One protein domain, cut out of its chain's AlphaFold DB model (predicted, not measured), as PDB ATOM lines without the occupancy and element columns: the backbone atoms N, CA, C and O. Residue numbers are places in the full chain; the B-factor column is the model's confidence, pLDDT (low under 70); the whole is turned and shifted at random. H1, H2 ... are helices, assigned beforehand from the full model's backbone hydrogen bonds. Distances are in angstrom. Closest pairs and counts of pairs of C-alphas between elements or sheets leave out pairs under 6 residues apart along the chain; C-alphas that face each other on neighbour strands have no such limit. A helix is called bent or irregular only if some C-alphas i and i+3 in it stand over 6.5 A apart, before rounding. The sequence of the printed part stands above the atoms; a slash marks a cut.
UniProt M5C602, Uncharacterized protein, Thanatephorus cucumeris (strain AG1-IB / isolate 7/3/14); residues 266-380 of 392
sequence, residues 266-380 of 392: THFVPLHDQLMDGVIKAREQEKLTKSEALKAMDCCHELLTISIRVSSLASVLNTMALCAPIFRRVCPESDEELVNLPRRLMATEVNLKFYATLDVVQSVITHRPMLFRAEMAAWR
ATOM      1  N   THR A 266     160.653 141.118 107.415       88.94
ATOM      2  CA  THR A 266     159.535 140.700 106.541       88.94
ATOM      3  C   THR A 266     158.487 141.785 106.288       88.94
ATOM      4  O   THR A 266     157.928 141.862 105.196       88.94
ATOM      5  N   HIS A 267     158.217 142.639 107.277       88.19
ATOM      6  CA  HIS A 267     157.288 143.766 107.147       88.19
ATOM      7  C   HIS A 267     157.974 145.069 106.720       88.19
ATOM      8  O   HIS A 267     157.324 145.922 106.114       88.19
ATOM      9  N   PHE A 268     159.284 145.195 106.960       89.81
ATOM     10  CA  PHE A 268     160.048 146.370 106.558       89.81
ATOM     11  C   PHE A 268     160.312 146.399 105.052       89.81
ATOM     12  O   PHE A 268     160.160 147.457 104.464       89.81
ATOM     13  N   VAL A 269     160.640 145.273 104.408       91.25
ATOM     14  CA  VAL A 269     160.911 145.228 102.953       91.25
ATOM     15  C   VAL A 269     159.756 145.800 102.104       91.25
ATOM     16  O   VAL A 269     159.984 146.778 101.393       91.25
ATOM     17  N   PRO A 270     158.499 145.316 102.200       92.12
ATOM     18  CA  PRO A 270     157.400 145.884 101.411       92.12
ATOM     19  C   PRO A 270     157.060 147.335 101.797       92.12
ATOM     20  O   PRO A 270     156.576 148.095 100.958       92.12
ATOM     21  N   LEU A 271     157.323 147.742 103.046       93.12
ATOM     22  CA  LEU A 271     157.159 149.129 103.487       93.12
ATOM     23  C   LEU A 271     158.215 150.034 102.847       93.12
ATOM     24  O   LEU A 271     157.876 151.069 102.283       93.12
ATOM     25  N   HIS A 272     159.476 149.622 102.921       94.00
ATOM     26  CA  HIS A 272     160.627 150.274 102.318       94.00
ATOM     27  C   HIS A 272     160.385 150.500 100.827       94.00
ATOM     28  O   HIS A 272     160.489 151.634 100.370       94.00
ATOM     29  N   ASP A 273     159.960 149.470 100.095       93.12
ATOM     30  CA  ASP A 273     159.705 149.565  98.657       93.12
ATOM     31  C   ASP A 273     158.540 150.518  98.343       93.12
ATOM     32  O   ASP A 273     158.651 151.359  97.449       93.12
ATOM     33  N   GLN A 274     157.453 150.478  99.126       93.25
ATOM     34  CA  GLN A 274     156.338 151.424  98.997       93.25
ATOM     35  C   GLN A 274     156.757 152.881  99.281       93.25
ATOM     36  O   GLN A 274     156.262 153.809  98.635       93.25
ATOM     37  N   LEU A 275     157.627 153.104 100.270       94.38
ATOM     38  CA  LEU A 275     158.129 154.432 100.630       94.38
ATOM     39  C   LEU A 275     159.115 154.949  99.575       94.38
ATOM     40  O   LEU A 275     158.985 156.089  99.126       94.38
ATOM     41  N   MET A 276     160.048 154.099  99.143       95.06
ATOM     42  CA  MET A 276     161.063 154.395  98.133       95.06
ATOM     43  C   MET A 276     160.459 154.687  96.762       95.06
ATOM     44  O   MET A 276     160.887 155.641  96.124       95.06
ATOM     45  N   ASP A 277     159.427 153.955  96.335       94.00
ATOM     46  CA  ASP A 277     158.657 154.270  95.123       94.00
ATOM     47  C   ASP A 277     158.109 155.711  95.155       94.00
ATOM     48  O   ASP A 277     158.223 156.455  94.180       94.00
ATOM     49  N   GLY A 278     157.586 156.146  96.307       91.25
ATOM     50  CA  GLY A 278     157.126 157.520  96.514       91.25
ATOM     51  C   GLY A 278     158.252 158.561  96.460       91.25
ATOM     52  O   GLY A 278     158.070 159.627  95.870       91.25
ATOM     53  N   VAL A 279     159.416 158.252  97.040       94.69
ATOM     54  CA  VAL A 279     160.613 159.117  97.013       94.69
ATOM     55  C   VAL A 279     161.174 159.236  95.593       94.69
ATOM     56  O   VAL A 279     161.426 160.345  95.129       94.69
ATOM     57  N   ILE A 280     161.321 158.122  94.872       94.56
ATOM     58  CA  ILE A 280     161.843 158.085  93.498       94.56
ATOM     59  C   ILE A 280     160.926 158.880  92.562       94.56
ATOM     60  O   ILE A 280     161.402 159.793  91.888       94.56
ATOM     61  N   LYS A 281     159.608 158.641  92.604       93.25
ATOM     62  CA  LYS A 281     158.631 159.378  91.782       93.25
ATOM     63  C   LYS A 281     158.672 160.885  92.020       93.25
ATOM     64  O   LYS A 281     158.643 161.653  91.065       93.25
ATOM     65  N   ALA A 282     158.777 161.321  93.276       93.06
ATOM     66  CA  ALA A 282     158.902 162.741  93.597       93.06
ATOM     67  C   ALA A 282     160.263 163.328  93.181       93.06
ATOM     68  O   ALA A 282     160.348 164.493  92.794       93.06
ATOM     69  N   ARG A 283     161.341 162.535  93.224       90.19
ATOM     70  CA  ARG A 283     162.676 162.951  92.771       90.19
ATOM     71  C   ARG A 283     162.720 163.177  91.257       90.19
ATOM     72  O   ARG A 283     163.297 164.176  90.832       90.19
ATOM     73  N   GLU A 284     162.116 162.271  90.487       91.50
ATOM     74  CA  GLU A 284     162.071 162.272  89.015       91.50
ATOM     75  C   GLU A 284     161.137 163.341  88.424       91.50
ATOM     76  O   GLU A 284     161.275 163.707  87.258       91.50
ATOM     77  N   GLN A 285     160.208 163.883  89.215       89.50
ATOM     78  CA  GLN A 285     159.338 164.974  88.782       89.50
ATOM     79  C   GLN A 285     160.104 166.303  88.678       89.50
ATOM     80  O   GLN A 285     160.531 166.894  89.673       89.50
ATOM     81  N   GLU A 286     160.230 166.803  87.445       80.81
ATOM     82  CA  GLU A 286     160.807 168.117  87.130       80.81
ATOM     83  C   GLU A 286     160.032 169.248  87.830       80.81
ATOM     84  O   GLU A 286     160.617 170.102  88.491       80.81
ATOM     85  N   LYS A 287     158.694 169.210  87.746       85.12
ATOM     86  CA  LYS A 287     157.775 170.202  88.326       85.12
ATOM     87  C   LYS A 287     156.935 169.580  89.439       85.12
ATOM     88  O   LYS A 287     155.760 169.284  89.255       85.12
ATOM     89  N   LEU A 288     157.566 169.378  90.590       87.44
ATOM     90  CA  LEU A 288     156.929 168.907  91.819       87.44
ATOM     91  C   LEU A 288     156.350 170.103  92.593       87.44
ATOM     92  O   LEU A 288     157.096 171.017  92.948       87.44
ATOM     93  N   THR A 289     155.045 170.125  92.890       90.44
ATOM     94  CA  THR A 289     154.488 171.212  93.714       90.44
ATOM     95  C   THR A 289     154.957 171.095  95.164       90.44
ATOM     96  O   THR A 289     155.206 170.001  95.671       90.44
ATOM     97  N   LYS A 290     154.993 172.214  95.901       89.38
ATOM     98  CA  LYS A 290     155.379 172.223  97.325       89.38
ATOM     99  C   LYS A 290     154.530 171.282  98.199       89.38
ATOM    100  O   LYS A 290     155.040 170.715  99.161       89.38
ATOM    101  N   SER A 291     153.256 171.073  97.851       91.00
ATOM    102  CA  SER A 291     152.369 170.126  98.549       91.00
ATOM    103  C   SER A 291     152.744 168.664  98.280       91.00
ATOM    104  O   SER A 291     152.702 167.837  99.189       91.00
ATOM    105  N   GLU A 292     153.133 168.330  97.051       92.12
ATOM    106  CA  GLU A 292     153.592 166.984  96.687       92.12
ATOM    107  C   GLU A 292     154.988 166.702  97.249       92.12
ATOM    108  O   GLU A 292     155.215 165.624  97.794       92.12
ATOM    109  N   ALA A 293     155.879 167.698  97.230       93.06
ATOM    110  CA  ALA A 293     157.180 167.643  97.885       93.06
ATOM    111  C   ALA A 293     157.050 167.391  99.397       93.06
ATOM    112  O   ALA A 293     157.759 166.547  99.939       93.06
ATOM    113  N   LEU A 294     156.092 168.037 100.075       93.19
ATOM    114  CA  LEU A 294     155.825 167.789 101.495       93.19
ATOM    115  C   LEU A 294     155.319 166.354 101.753       93.19
ATOM    116  O   LEU A 294     155.805 165.696 102.669       93.19
ATOM    117  N   LYS A 295     154.423 165.822 100.908       91.94
ATOM    118  CA  LYS A 295     153.968 164.415 100.992       91.94
ATOM    119  C   LYS A 295     155.102 163.417 100.733       91.94
ATOM    120  O   LYS A 295     155.146 162.355 101.348       91.94
ATOM    121  N   ALA A 296     156.022 163.741  99.829       94.88
ATOM    122  CA  ALA A 296     157.217 162.939  99.595       94.88
ATOM    123  C   ALA A 296     158.199 163.018 100.778       94.88
ATOM    124  O   ALA A 296     158.807 162.009 101.133       94.88
ATOM    125  N   MET A 297     158.281 164.167 101.459       95.38
ATOM    126  CA  MET A 297     159.020 164.296 102.717       95.38
ATOM    127  C   MET A 297     158.412 163.482 103.864       95.38
ATOM    128  O   MET A 297     159.173 162.993 104.695       95.38
ATOM    129  N   ASP A 298     157.097 163.241 103.891       92.62
ATOM    130  CA  ASP A 298     156.496 162.277 104.830       92.62
ATOM    131  C   ASP A 298     156.989 160.843 104.561       92.62
ATOM    132  O   ASP A 298     157.310 160.112 105.500       92.62
ATOM    133  N   CYS A 299     157.131 160.445 103.288       94.06
ATOM    134  CA  CYS A 299     157.756 159.166 102.929       94.06
ATOM    135  C   CYS A 299     159.235 159.110 103.342       94.06
ATOM    136  O   CYS A 299     159.645 158.128 103.955       94.06
ATOM    137  N   CYS A 300     160.017 160.162 103.070       96.06
ATOM    138  CA  CYS A 300     161.409 160.266 103.524       96.06
ATOM    139  C   CYS A 300     161.528 160.170 105.052       96.06
ATOM    140  O   CYS A 300     162.421 159.495 105.555       96.06
ATOM    141  N   HIS A 301     160.631 160.819 105.796       94.56
ATOM    142  CA  HIS A 301     160.629 160.825 107.257       94.56
ATOM    143  C   HIS A 301     160.328 159.444 107.849       94.56
ATOM    144  O   HIS A 301     161.092 158.972 108.690       94.56
ATOM    145  N   GLU A 302     159.260 158.775 107.400       93.12
ATOM    146  CA  GLU A 302     158.936 157.409 107.843       93.12
ATOM    147  C   GLU A 302     160.060 156.422 107.504       93.12
ATOM    148  O   GLU A 302     160.464 155.630 108.355       93.12
ATOM    149  N   LEU A 303     160.606 156.515 106.287       95.06
ATOM    150  CA  LEU A 303     161.684 155.651 105.816       95.06
ATOM    151  C   LEU A 303     162.952 155.829 106.657       95.06
ATOM    152  O   LEU A 303     163.461 154.863 107.222       95.06
ATOM    153  N   LEU A 304     163.436 157.068 106.790       95.62
ATOM    154  CA  LEU A 304     164.655 157.366 107.540       95.62
ATOM    155  C   LEU A 304     164.501 157.038 109.028       95.62
ATOM    156  O   LEU A 304     165.439 156.500 109.606       95.62
ATOM    157  N   THR A 305     163.334 157.285 109.634       93.69
ATOM    158  CA  THR A 305     163.066 156.978 111.054       93.69
ATOM    159  C   THR A 305     163.260 155.495 111.378       93.69
ATOM    160  O   THR A 305     163.765 155.168 112.453       93.69
ATOM    161  N   ILE A 306     162.906 154.597 110.454       93.44
ATOM    162  CA  ILE A 306     163.112 153.154 110.619       93.44
ATOM    163  C   ILE A 306     164.540 152.769 110.202       93.44
ATOM    164  O   ILE A 306     165.240 152.091 110.959       93.44
ATOM    165  N   SER A 307     165.022 153.247 109.048       93.62
ATOM    166  CA  SER A 307     166.354 152.906 108.528       93.62
ATOM    167  C   SER A 307     167.501 153.269 109.474       93.62
ATOM    168  O   SER A 307     168.448 152.495 109.570       93.62
ATOM    169  N   ILE A 308     167.420 154.363 110.245       92.94
ATOM    170  CA  ILE A 308     168.448 154.709 111.255       92.94
ATOM    171  C   ILE A 308     168.530 153.733 112.444       92.94
ATOM    172  O   ILE A 308     169.366 153.927 113.327       92.94
ATOM    173  N   ARG A 309     167.640 152.737 112.527       89.94
ATOM    174  CA  ARG A 309     167.678 151.668 113.539       89.94
ATOM    175  C   ARG A 309     168.082 150.315 112.955       89.94
ATOM    176  O   ARG A 309     168.705 149.541 113.668       89.94
ATOM    177  N   VAL A 310     167.727 150.037 111.696       90.00
ATOM    178  CA  VAL A 310     167.830 148.683 111.112       90.00
ATOM    179  C   VAL A 310     168.723 148.567 109.879       90.00
ATOM    180  O   VAL A 310     169.056 147.458 109.473       90.00
ATOM    181  N   SER A 311     169.089 149.683 109.248       91.44
ATOM    182  CA  SER A 311     169.881 149.707 108.016       91.44
ATOM    183  C   SER A 311     171.337 150.084 108.302       91.44
ATOM    184  O   SER A 311     171.647 150.740 109.294       91.44
ATOM    185  N   SER A 312     172.251 149.705 107.404       93.38
ATOM    186  CA  SER A 312     173.642 150.153 107.494       93.38
ATOM    187  C   SER A 312     173.744 151.673 107.333       93.38
ATOM    188  O   SER A 312     172.950 152.290 106.617       93.38
ATOM    189  N   LEU A 313     174.771 152.280 107.936       93.06
ATOM    190  CA  LEU A 313     175.033 153.714 107.800       93.06
ATOM    191  C   LEU A 313     175.097 154.142 106.322       93.06
ATOM    192  O   LEU A 313     174.452 155.108 105.937       93.06
ATOM    193  N   ALA A 314     175.782 153.376 105.467       94.06
ATOM    194  CA  ALA A 314     175.844 153.651 104.030       94.06
ATOM    195  C   ALA A 314     174.454 153.679 103.359       94.06
ATOM    196  O   ALA A 314     174.185 154.557 102.540       94.06
ATOM    197  N   SER A 315     173.547 152.767 103.735       94.06
ATOM    198  CA  SER A 315     172.162 152.770 103.248       94.06
ATOM    199  C   SER A 315     171.413 154.029 103.696       94.06
ATOM    200  O   SER A 315     170.816 154.699 102.856       94.06
ATOM    201  N   VAL A 316     171.525 154.417 104.972       95.12
ATOM    202  CA  VAL A 316     170.929 155.658 105.499       95.12
ATOM    203  C   VAL A 316     171.441 156.887 104.739       95.12
ATOM    204  O   VAL A 316     170.639 157.689 104.266       95.12
ATOM    205  N   LEU A 317     172.761 157.029 104.575       94.62
ATOM    206  CA  LEU A 317     173.368 158.188 103.907       94.62
ATOM    207  C   LEU A 317     172.959 158.282 102.424       94.62
ATOM    208  O   LEU A 317     172.748 159.394 101.931       94.62
ATOM    209  N   ASN A 318     172.794 157.143 101.740       94.12
ATOM    210  CA  ASN A 318     172.280 157.074 100.368       94.12
ATOM    211  C   ASN A 318     170.802 157.488 100.291       94.12
ATOM    212  O   ASN A 318     170.438 158.310  99.449       94.12
ATOM    213  N   THR A 319     169.952 156.992 101.194       95.25
ATOM    214  CA  THR A 319     168.538 157.395 101.271       95.25
ATOM    215  C   THR A 319     168.390 158.884 101.578       95.25
ATOM    216  O   THR A 319     167.580 159.566 100.948       95.25
ATOM    217  N   MET A 320     169.215 159.437 102.473       95.69
ATOM    218  CA  MET A 320     169.250 160.881 102.721       95.69
ATOM    219  C   MET A 320     169.627 161.656 101.451       95.69
ATOM    220  O   MET A 320     168.942 162.612 101.102       95.69
ATOM    221  N   ALA A 321     170.647 161.215 100.706       94.56
ATOM    222  CA  ALA A 321     171.048 161.857  99.453       94.56
ATOM    223  C   ALA A 321     169.941 161.832  98.377       94.56
ATOM    224  O   ALA A 321     169.799 162.793  97.620       94.56
ATOM    225  N   LEU A 322     169.117 160.778  98.331       94.31
ATOM    226  CA  LEU A 322     167.937 160.715  97.460       94.31
ATOM    227  C   LEU A 322     166.823 161.679  97.897       94.31
ATOM    228  O   LEU A 322     166.153 162.257  97.041       94.31
ATOM    229  N   CYS A 323     166.653 161.885  99.205       95.38
ATOM    230  CA  CYS A 323     165.676 162.811  99.778       95.38
ATOM    231  C   CYS A 323     166.112 164.290  99.739       95.38
ATOM    232  O   CYS A 323     165.249 165.167  99.738       95.38
ATOM    233  N   ALA A 324     167.412 164.597  99.653       93.88
ATOM    234  CA  ALA A 324     167.925 165.974  99.694       93.88
ATOM    235  C   ALA A 324     167.288 166.932  98.656       93.88
ATOM    236  O   ALA A 324     166.863 168.024  99.048       93.88
ATOM    237  N   PRO A 325     167.110 166.555  97.368       91.62
ATOM    238  CA  PRO A 325     166.443 167.411  96.383       91.62
ATOM    239  C   PRO A 325     164.935 167.562  96.622       91.62
ATOM    240  O   PRO A 325     164.310 168.461  96.069       91.62
ATOM    241  N   ILE A 326     164.313 166.670  97.397       94.12
ATOM    242  CA  ILE A 326     162.894 166.769  97.765       94.12
ATOM    243  C   ILE A 326     162.755 167.736  98.941       94.12
ATOM    244  O   ILE A 326     161.972 168.677  98.853       94.12
ATOM    245  N   PHE A 327     163.576 167.563  99.985       93.44
ATOM    246  CA  PHE A 327     163.671 168.482 101.125       93.44
ATOM    247  C   PHE A 327     163.866 169.925 100.654       93.44
ATOM    248  O   PHE A 327     163.138 170.822 101.079       93.44
ATOM    249  N   ARG A 328     164.784 170.123  99.701       90.50
ATOM    250  CA  ARG A 328     165.075 171.429  99.115       90.50
ATOM    251  C   ARG A 328     163.844 172.104  98.502       90.50
ATOM    252  O   ARG A 328     163.563 173.241  98.858       90.50
ATOM    253  N   ARG A 329     163.051 171.392  97.693       89.88
ATOM    254  CA  ARG A 329     161.817 171.927  97.074       89.88
ATOM    255  C   ARG A 329     160.718 172.314  98.084       89.88
ATOM    256  O   ARG A 329     159.756 172.983  97.711       89.88
ATOM    257  N   VAL A 330     160.817 171.894  99.352       90.56
ATOM    258  CA  VAL A 330     159.890 172.315 100.425       90.56
ATOM    259  C   VAL A 330     160.387 173.567 101.162       90.56
ATOM    260  O   VAL A 330     159.583 174.280 101.776       90.56
ATOM    261  N   CYS A 331     161.677 173.901 101.079       88.44
ATOM    262  CA  CYS A 331     162.208 175.144 101.635       88.44
ATOM    263  C   CYS A 331     161.519 176.377 101.001       88.44
ATOM    264  O   CYS A 331     161.023 176.312  99.875       88.44
ATOM    265  N   PRO A 332     161.339 177.488 101.739       83.19
ATOM    266  CA  PRO A 332     160.893 178.758 101.160       83.19
ATOM    267  C   PRO A 332     162.022 179.534 100.462       83.19
ATOM    268  O   PRO A 332     161.720 180.389  99.638       83.19
ATOM    269  N   GLU A 333     163.280 179.257 100.810       84.75
ATOM    270  CA  GLU A 333     164.473 179.819 100.169       84.75
ATOM    271  C   GLU A 333     164.629 179.273  98.732       84.75
ATOM    272  O   GLU A 333     164.267 178.120  98.478       84.75
ATOM    273  N   SER A 334     165.159 180.072  97.794       77.00
ATOM    274  CA  SER A 334     165.298 179.651  96.383       77.00
ATOM    275  C   SER A 334     166.287 178.488  96.220       77.00
ATOM    276  O   SER A 334     167.134 178.275  97.088       77.00
ATOM    277  N   ASP A 335     166.237 177.751  95.100       73.25
ATOM    278  CA  ASP A 335     167.108 176.583  94.872       73.25
ATOM    279  C   ASP A 335     168.619 176.902  94.894       73.25
ATOM    280  O   ASP A 335     169.424 176.007  95.172       73.25
ATOM    281  N   GLU A 336     169.006 178.168  94.720       75.50
ATOM    282  CA  GLU A 336     170.396 178.654  94.754       75.50
ATOM    283  C   GLU A 336     170.819 179.241  96.120       75.50
ATOM    284  O   GLU A 336     172.010 179.289  96.435       75.50
ATOM    285  N   GLU A 337     169.860 179.663  96.950       81.88
ATOM    286  CA  GLU A 337     170.073 180.345  98.238       81.88
ATOM    287  C   GLU A 337     170.583 179.384  99.333       81.88
ATOM    288  O   GLU A 337     170.503 178.167  99.203       81.88
ATOM    289  N   LEU A 338     171.093 179.865 100.464       85.56
ATOM    290  CA  LEU A 338     171.383 178.970 101.589       85.56
ATOM    291  C   LEU A 338     170.094 178.606 102.346       85.56
ATOM    292  O   LEU A 338     169.221 179.442 102.555       85.56
ATOM    293  N   VAL A 339     169.964 177.357 102.799       86.88
ATOM    294  CA  VAL A 339     168.863 176.963 103.689       86.88
ATOM    295  C   VAL A 339     169.080 177.622 105.049       86.88
ATOM    296  O   VAL A 339     170.100 177.380 105.699       86.88
ATOM    297  N   ASN A 340     168.106 178.399 105.522       87.69
ATOM    298  CA  ASN A 340     168.157 178.991 106.855       87.69
ATOM    299  C   ASN A 340     167.954 177.896 107.923       87.69
ATOM    300  O   ASN A 340     166.823 177.540 108.273       87.69
ATOM    301  N   LEU A 341     169.056 177.318 108.413       87.25
ATOM    302  CA  LEU A 341     169.022 176.178 109.328       87.25
ATOM    303  C   LEU A 341     168.307 176.493 110.657       87.25
ATOM    304  O   LEU A 341     167.464 175.681 111.045       87.25
ATOM    305  N   PRO A 342     168.525 177.648 111.327       86.75
ATOM    306  CA  PRO A 342     167.765 178.006 112.525       86.75
ATOM    307  C   PRO A 342     166.248 177.982 112.288       86.75
ATOM    308  O   PRO A 342     165.516 177.319 113.025       86.75
ATOM    309  N   ARG A 343     165.771 178.597 111.194       87.62
ATOM    310  CA  ARG A 343     164.354 178.574 110.795       87.62
ATOM    311  C   ARG A 343     163.848 177.151 110.537       87.62
ATOM    312  O   ARG A 343     162.719 176.849 110.909       87.62
ATOM    313  N   ARG A 344     164.650 176.269 109.922       88.94
ATOM    314  CA  ARG A 344     164.267 174.860 109.692       88.94
ATOM    315  C   ARG A 344     164.197 174.039 110.984       88.94
ATOM    316  O   ARG A 344     163.300 173.211 111.108       88.94
ATOM    317  N   LEU A 345     165.090 174.263 111.949       88.06
ATOM    318  CA  LEU A 345     165.097 173.533 113.227       88.06
ATOM    319  C   LEU A 345     163.981 173.991 114.187       88.06
ATOM    320  O   LEU A 345     163.514 173.201 115.012       88.06
ATOM    321  N   MET A 346     163.525 175.241 114.050       86.25
ATOM    322  CA  MET A 346     162.374 175.802 114.775       86.25
ATOM    323  C   MET A 346     161.027 175.615 114.047       86.25
ATOM    324  O   MET A 346     159.994 176.038 114.562       86.25
ATOM    325  N   ALA A 347     161.019 174.983 112.870       81.88
ATOM    326  CA  ALA A 347     159.815 174.733 112.081       81.88
ATOM    327  C   ALA A 347     158.853 173.741 112.771       81.88
ATOM    328  O   ALA A 347     159.277 172.863 113.530       81.88
ATOM    329  N   THR A 348     157.552 173.859 112.487       83.62
ATOM    330  CA  THR A 348     156.514 172.948 113.010       83.62
ATOM    331  C   THR A 348     156.444 171.640 112.219       83.62
ATOM    332  O   THR A 348     155.966 170.623 112.723       83.62
ATOM    333  N   GLU A 349     156.953 171.644 110.988       88.81
ATOM    334  CA  GLU A 349     157.020 170.511 110.076       88.81
ATOM    335  C   GLU A 349     158.051 169.472 110.552       88.81
ATOM    336  O   GLU A 349     159.239 169.527 110.224       88.81
ATOM    337  N   VAL A 350     157.574 168.503 111.343       87.88
ATOM    338  CA  VAL A 350     158.380 167.440 111.975       87.88
ATOM    339  C   VAL A 350     159.266 166.697 110.971       87.88
ATOM    340  O   VAL A 350     160.434 166.453 111.258       87.88
ATOM    341  N   ASN A 351     158.746 166.396 109.779       91.62
ATOM    342  CA  ASN A 351     159.473 165.725 108.698       91.62
ATOM    343  C   ASN A 351     160.697 166.530 108.204       91.62
ATOM    344  O   ASN A 351     161.782 165.967 108.044       91.62
ATOM    345  N   LEU A 352     160.558 167.849 108.024       92.50
ATOM    346  CA  LEU A 352     161.647 168.746 107.624       92.50
ATOM    347  C   LEU A 352     162.655 168.939 108.759       92.50
ATOM    348  O   LEU A 352     163.863 168.857 108.535       92.50
ATOM    349  N   LYS A 353     162.161 169.161 109.982       91.94
ATOM    350  CA  LYS A 353     162.994 169.321 111.178       91.94
ATOM    351  C   LYS A 353     163.835 168.075 111.447       91.94
ATOM    352  O   LYS A 353     165.032 168.194 111.707       91.94
ATOM    353  N   PHE A 354     163.235 166.888 111.362       92.06
ATOM    354  CA  PHE A 354     163.925 165.608 111.499       92.06
ATOM    355  C   PHE A 354     165.012 165.440 110.434       92.06
ATOM    356  O   PHE A 354     166.149 165.144 110.788       92.06
ATOM    357  N   TYR A 355     164.699 165.690 109.156       95.25
ATOM    358  CA  TYR A 355     165.683 165.585 108.075       95.25
ATOM    359  C   TYR A 355     166.875 166.532 108.294       95.25
ATOM    360  O   TYR A 355     168.023 166.097 108.244       95.25
ATOM    361  N   ALA A 356     166.608 167.803 108.615       94.62
ATOM    362  CA  ALA A 356     167.649 168.791 108.896       94.62
ATOM    363  C   ALA A 356     168.509 168.404 110.112       94.62
ATOM    364  O   ALA A 356     169.731 168.529 110.069       94.62
ATOM    365  N   THR A 357     167.885 167.889 111.175       93.75
ATOM    366  CA  THR A 357     168.587 167.425 112.383       93.75
ATOM    367  C   THR A 357     169.468 166.215 112.070       93.75
ATOM    368  O   THR A 357     170.623 166.173 112.486       93.75
ATOM    369  N   LEU A 358     168.953 165.247 111.305       94.12
ATOM    370  CA  LEU A 358     169.691 164.047 110.923       94.12
ATOM    371  C   LEU A 358     170.892 164.382 110.027       94.12
ATOM    372  O   LEU A 358     171.962 163.828 110.243       94.12
ATOM    373  N   ASP A 359     170.755 165.304 109.071       94.38
ATOM    374  CA  ASP A 359     171.862 165.730 108.199       94.38
ATOM    375  C   ASP A 359     172.970 166.468 108.965       94.38
ATOM    376  O   ASP A 359     174.147 166.182 108.756       94.38
ATOM    377  N   VAL A 360     172.618 167.325 109.933       94.00
ATOM    378  CA  VAL A 360     173.594 167.945 110.853       94.00
ATOM    379  C   VAL A 360     174.314 166.883 111.691       94.00
ATOM    380  O   VAL A 360     175.541 166.872 111.752       94.00
ATOM    381  N   VAL A 361     173.574 165.962 112.317       93.38
ATOM    382  CA  VAL A 361     174.156 164.917 113.178       93.38
ATOM    383  C   VAL A 361     175.059 163.971 112.378       93.38
ATOM    384  O   VAL A 361     176.168 163.676 112.813       93.38
ATOM    385  N   GLN A 362     174.637 163.539 111.187       92.31
ATOM    386  CA  GLN A 362     175.453 162.690 110.313       92.31
ATOM    387  C   GLN A 362     176.665 163.439 109.742       92.31
ATOM    388  O   GLN A 362     177.742 162.857 109.644       92.31
ATOM    389  N   SER A 363     176.531 164.732 109.426       92.75
ATOM    390  CA  SER A 363     177.655 165.590 109.029       92.75
ATOM    391  C   SER A 363     178.758 165.613 110.091       92.75
ATOM    392  O   SER A 363     179.921 165.374 109.764       92.75
ATOM    393  N   VAL A 364     178.382 165.808 111.360       92.94
ATOM    394  CA  VAL A 364     179.317 165.804 112.494       92.94
ATOM    395  C   VAL A 364     179.928 164.418 112.722       92.94
ATOM    396  O   VAL A 364     181.145 164.314 112.833       92.94
ATOM    397  N   ILE A 365     179.115 163.354 112.760       91.62
ATOM    398  CA  ILE A 365     179.583 161.994 113.090       91.62
ATOM    399  C   ILE A 365     180.494 161.409 112.004       91.62
ATOM    400  O   ILE A 365     181.463 160.729 112.330       91.62
ATOM    401  N   THR A 366     180.206 161.641 110.718       90.69
ATOM    402  CA  THR A 366     180.978 161.039 109.614       90.69
ATOM    403  C   THR A 366     181.945 162.018 108.942       90.69
ATOM    404  O   THR A 366     182.434 161.719 107.853       90.69
ATOM    405  N   HIS A 367     182.163 163.204 109.524       88.62
ATOM    406  CA  HIS A 367     182.973 164.300 108.966       88.62
ATOM    407  C   HIS A 367     182.649 164.664 107.501       88.62
ATOM    408  O   HIS A 367     183.504 165.143 106.753       88.62
ATOM    409  N   ARG A 368     181.401 164.441 107.071       87.50
ATOM    410  CA  ARG A 368     180.931 164.756 105.714       87.50
ATOM    411  C   ARG A 368     180.337 166.166 105.664       87.50
ATOM    412  O   ARG A 368     179.723 166.592 106.643       87.50
ATOM    413  N   PRO A 369     180.390 166.868 104.521       88.75
ATOM    414  CA  PRO A 369     179.512 168.007 104.293       88.75
ATOM    415  C   PRO A 369     178.036 167.597 104.410       88.75
ATOM    416  O   PRO A 369     177.652 166.501 103.980       88.75
ATOM    417  N   MET A 370     177.223 168.500 104.962       90.38
ATOM    418  CA  MET A 370     175.761 168.420 104.918       90.38
ATOM    419  C   MET A 370     175.267 168.320 103.467       90.38
ATOM    420  O   MET A 370     175.853 168.905 102.553       90.38
ATOM    421  N   LEU A 371     174.175 167.586 103.252       88.00
ATOM    422  CA  LEU A 371     173.549 167.401 101.942       88.00
ATOM    423  C   LEU A 371     172.878 168.667 101.404       88.00
ATOM    424  O   LEU A 371     172.691 168.785 100.193       88.00
ATOM    425  N   PHE A 372     172.523 169.611 102.276       82.94
ATOM    426  CA  PHE A 372     172.093 170.948 101.879       82.94
ATOM    427  C   PHE A 372     173.088 172.015 102.340       82.94
ATOM    428  O   PHE A 372     173.678 171.934 103.417       82.94
ATOM    429  N   ARG A 373     173.247 173.065 101.529       78.31
ATOM    430  CA  ARG A 373     174.048 174.233 101.903       78.31
ATOM    431  C   ARG A 373     173.251 175.064 102.908       78.31
ATOM    432  O   ARG A 373     172.200 175.599 102.563       78.31
ATOM    433  N   ALA A 374     173.737 175.144 104.141       72.31
ATOM    434  CA  ALA A 374     173.082 175.855 105.234       72.31
ATOM    435  C   ALA A 374     173.694 177.241 105.470       72.31
ATOM    436  O   ALA A 374     174.913 177.405 105.412       72.31
ATOM    437  N   GLU A 375     172.858 178.220 105.812       67.56
ATOM    438  CA  GLU A 375     173.318 179.443 106.464       67.56
ATOM    439  C   GLU A 375     173.356 179.201 107.974       67.56
ATOM    440  O   GLU A 375     172.325 179.012 108.626       67.56
ATOM    441  N   MET A 376     174.565 179.219 108.529       59.88
ATOM    442  CA  MET A 376     174.769 179.346 109.965       59.88
ATOM    443  C   MET A 376     174.751 180.836 110.295       59.88
ATOM    444  O   MET A 376     175.744 181.526 110.048       59.88
ATOM    445  N   ALA A 377     173.637 181.326 110.850       44.34
ATOM    446  CA  ALA A 377     173.568 182.678 111.401       44.34
ATOM    447  C   ALA A 377     174.766 182.905 112.345       44.34
ATOM    448  O   ALA A 377     175.148 182.010 113.103       44.34
ATOM    449  N   ALA A 378     175.417 184.058 112.203       42.97
ATOM    450  CA  ALA A 378     176.845 184.193 112.459       42.97
ATOM    451  C   ALA A 378     177.317 183.779 113.871       42.97
ATOM    452  O   ALA A 378     177.096 184.485 114.848       42.97
ATOM    453  N   TRP A 379     178.158 182.741 113.923       34.97
ATOM    454  CA  TRP A 379     179.263 182.668 114.895       34.97
ATOM    455  C   TRP A 379     180.495 183.467 114.412       34.97
ATOM    456  O   TRP A 379     181.453 183.667 115.153       34.97
ATOM    457  N   ARG A 380     180.474 183.977 113.169       38.84
ATOM    458  CA  ARG A 380     181.500 184.866 112.592       38.84
ATOM    459  C   ARG A 380     181.284 186.347 112.942       38.84
ATOM    460  O   ARG A 380     181.340 187.206 112.070       38.84
TER     461      ARG A 380
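AT A GLANCE: This is residues 266 to 380 of the 392 residues of an uncharacterized protein of Thanatephorus cucumeris (strain AG1-IB / isolate 7/3/14) (UniProt M5C602). H1, H2 and H3 form an up-and-down bundle, each helix running against the one before; H5 crosses H2 and H3, and short H4 packs on H5. Past H5, residues 374 to 375 pair parallel with residues 339 to 340. The 115 printed residues have five named helices, H1 to H5, and no named strand: all helix, compact, radius of gyration of the C-alphas 14.0 A, spans 49 by 33 by 23 A.

HOW THE PARTS SIT: Start with H1, residues 268 to 284, and H2, residues 290 to 310, a hairpin whose closest C-alphas, Leu 275 and Cys 299, are 5.3 A apart. H3, residues 313 to 330, touches H2 in a second hairpin, closest at C-alphas 290 and 330, 5.5 A. H4, residues 341 to 345, touches H5, residues 350 to 365, closest at C-alphas 345 and 353, 5.1 A. H5 touches H2 with residues 351 to 355 alone, closest at C-alphas 301 and 351, 5.2 A, at a steep tilt of 48 degrees. In H4 and H5 every O i to N i+4 pair is within hydrogen-bond range; H1 has 12 of 13, H2 16 of 17, H3 11 of 14.

IN THESE COORDINATES: Find C-alpha 268 at (160.048, 146.370, 106.558), where H1 begins; H2 is 30.0 A long. H3 is only just irregular, C-alphas 322 and 325 being 6.9 A apart. H5 ends at C-alpha 365, (179.583, 161.994, 113.090).

THE WHOLE: The farthest C-alphas, Thr 266 and Arg 380, are 49.7 A apart. The printed part has no cut; pLDDT is under 70 at residues 375 to 380.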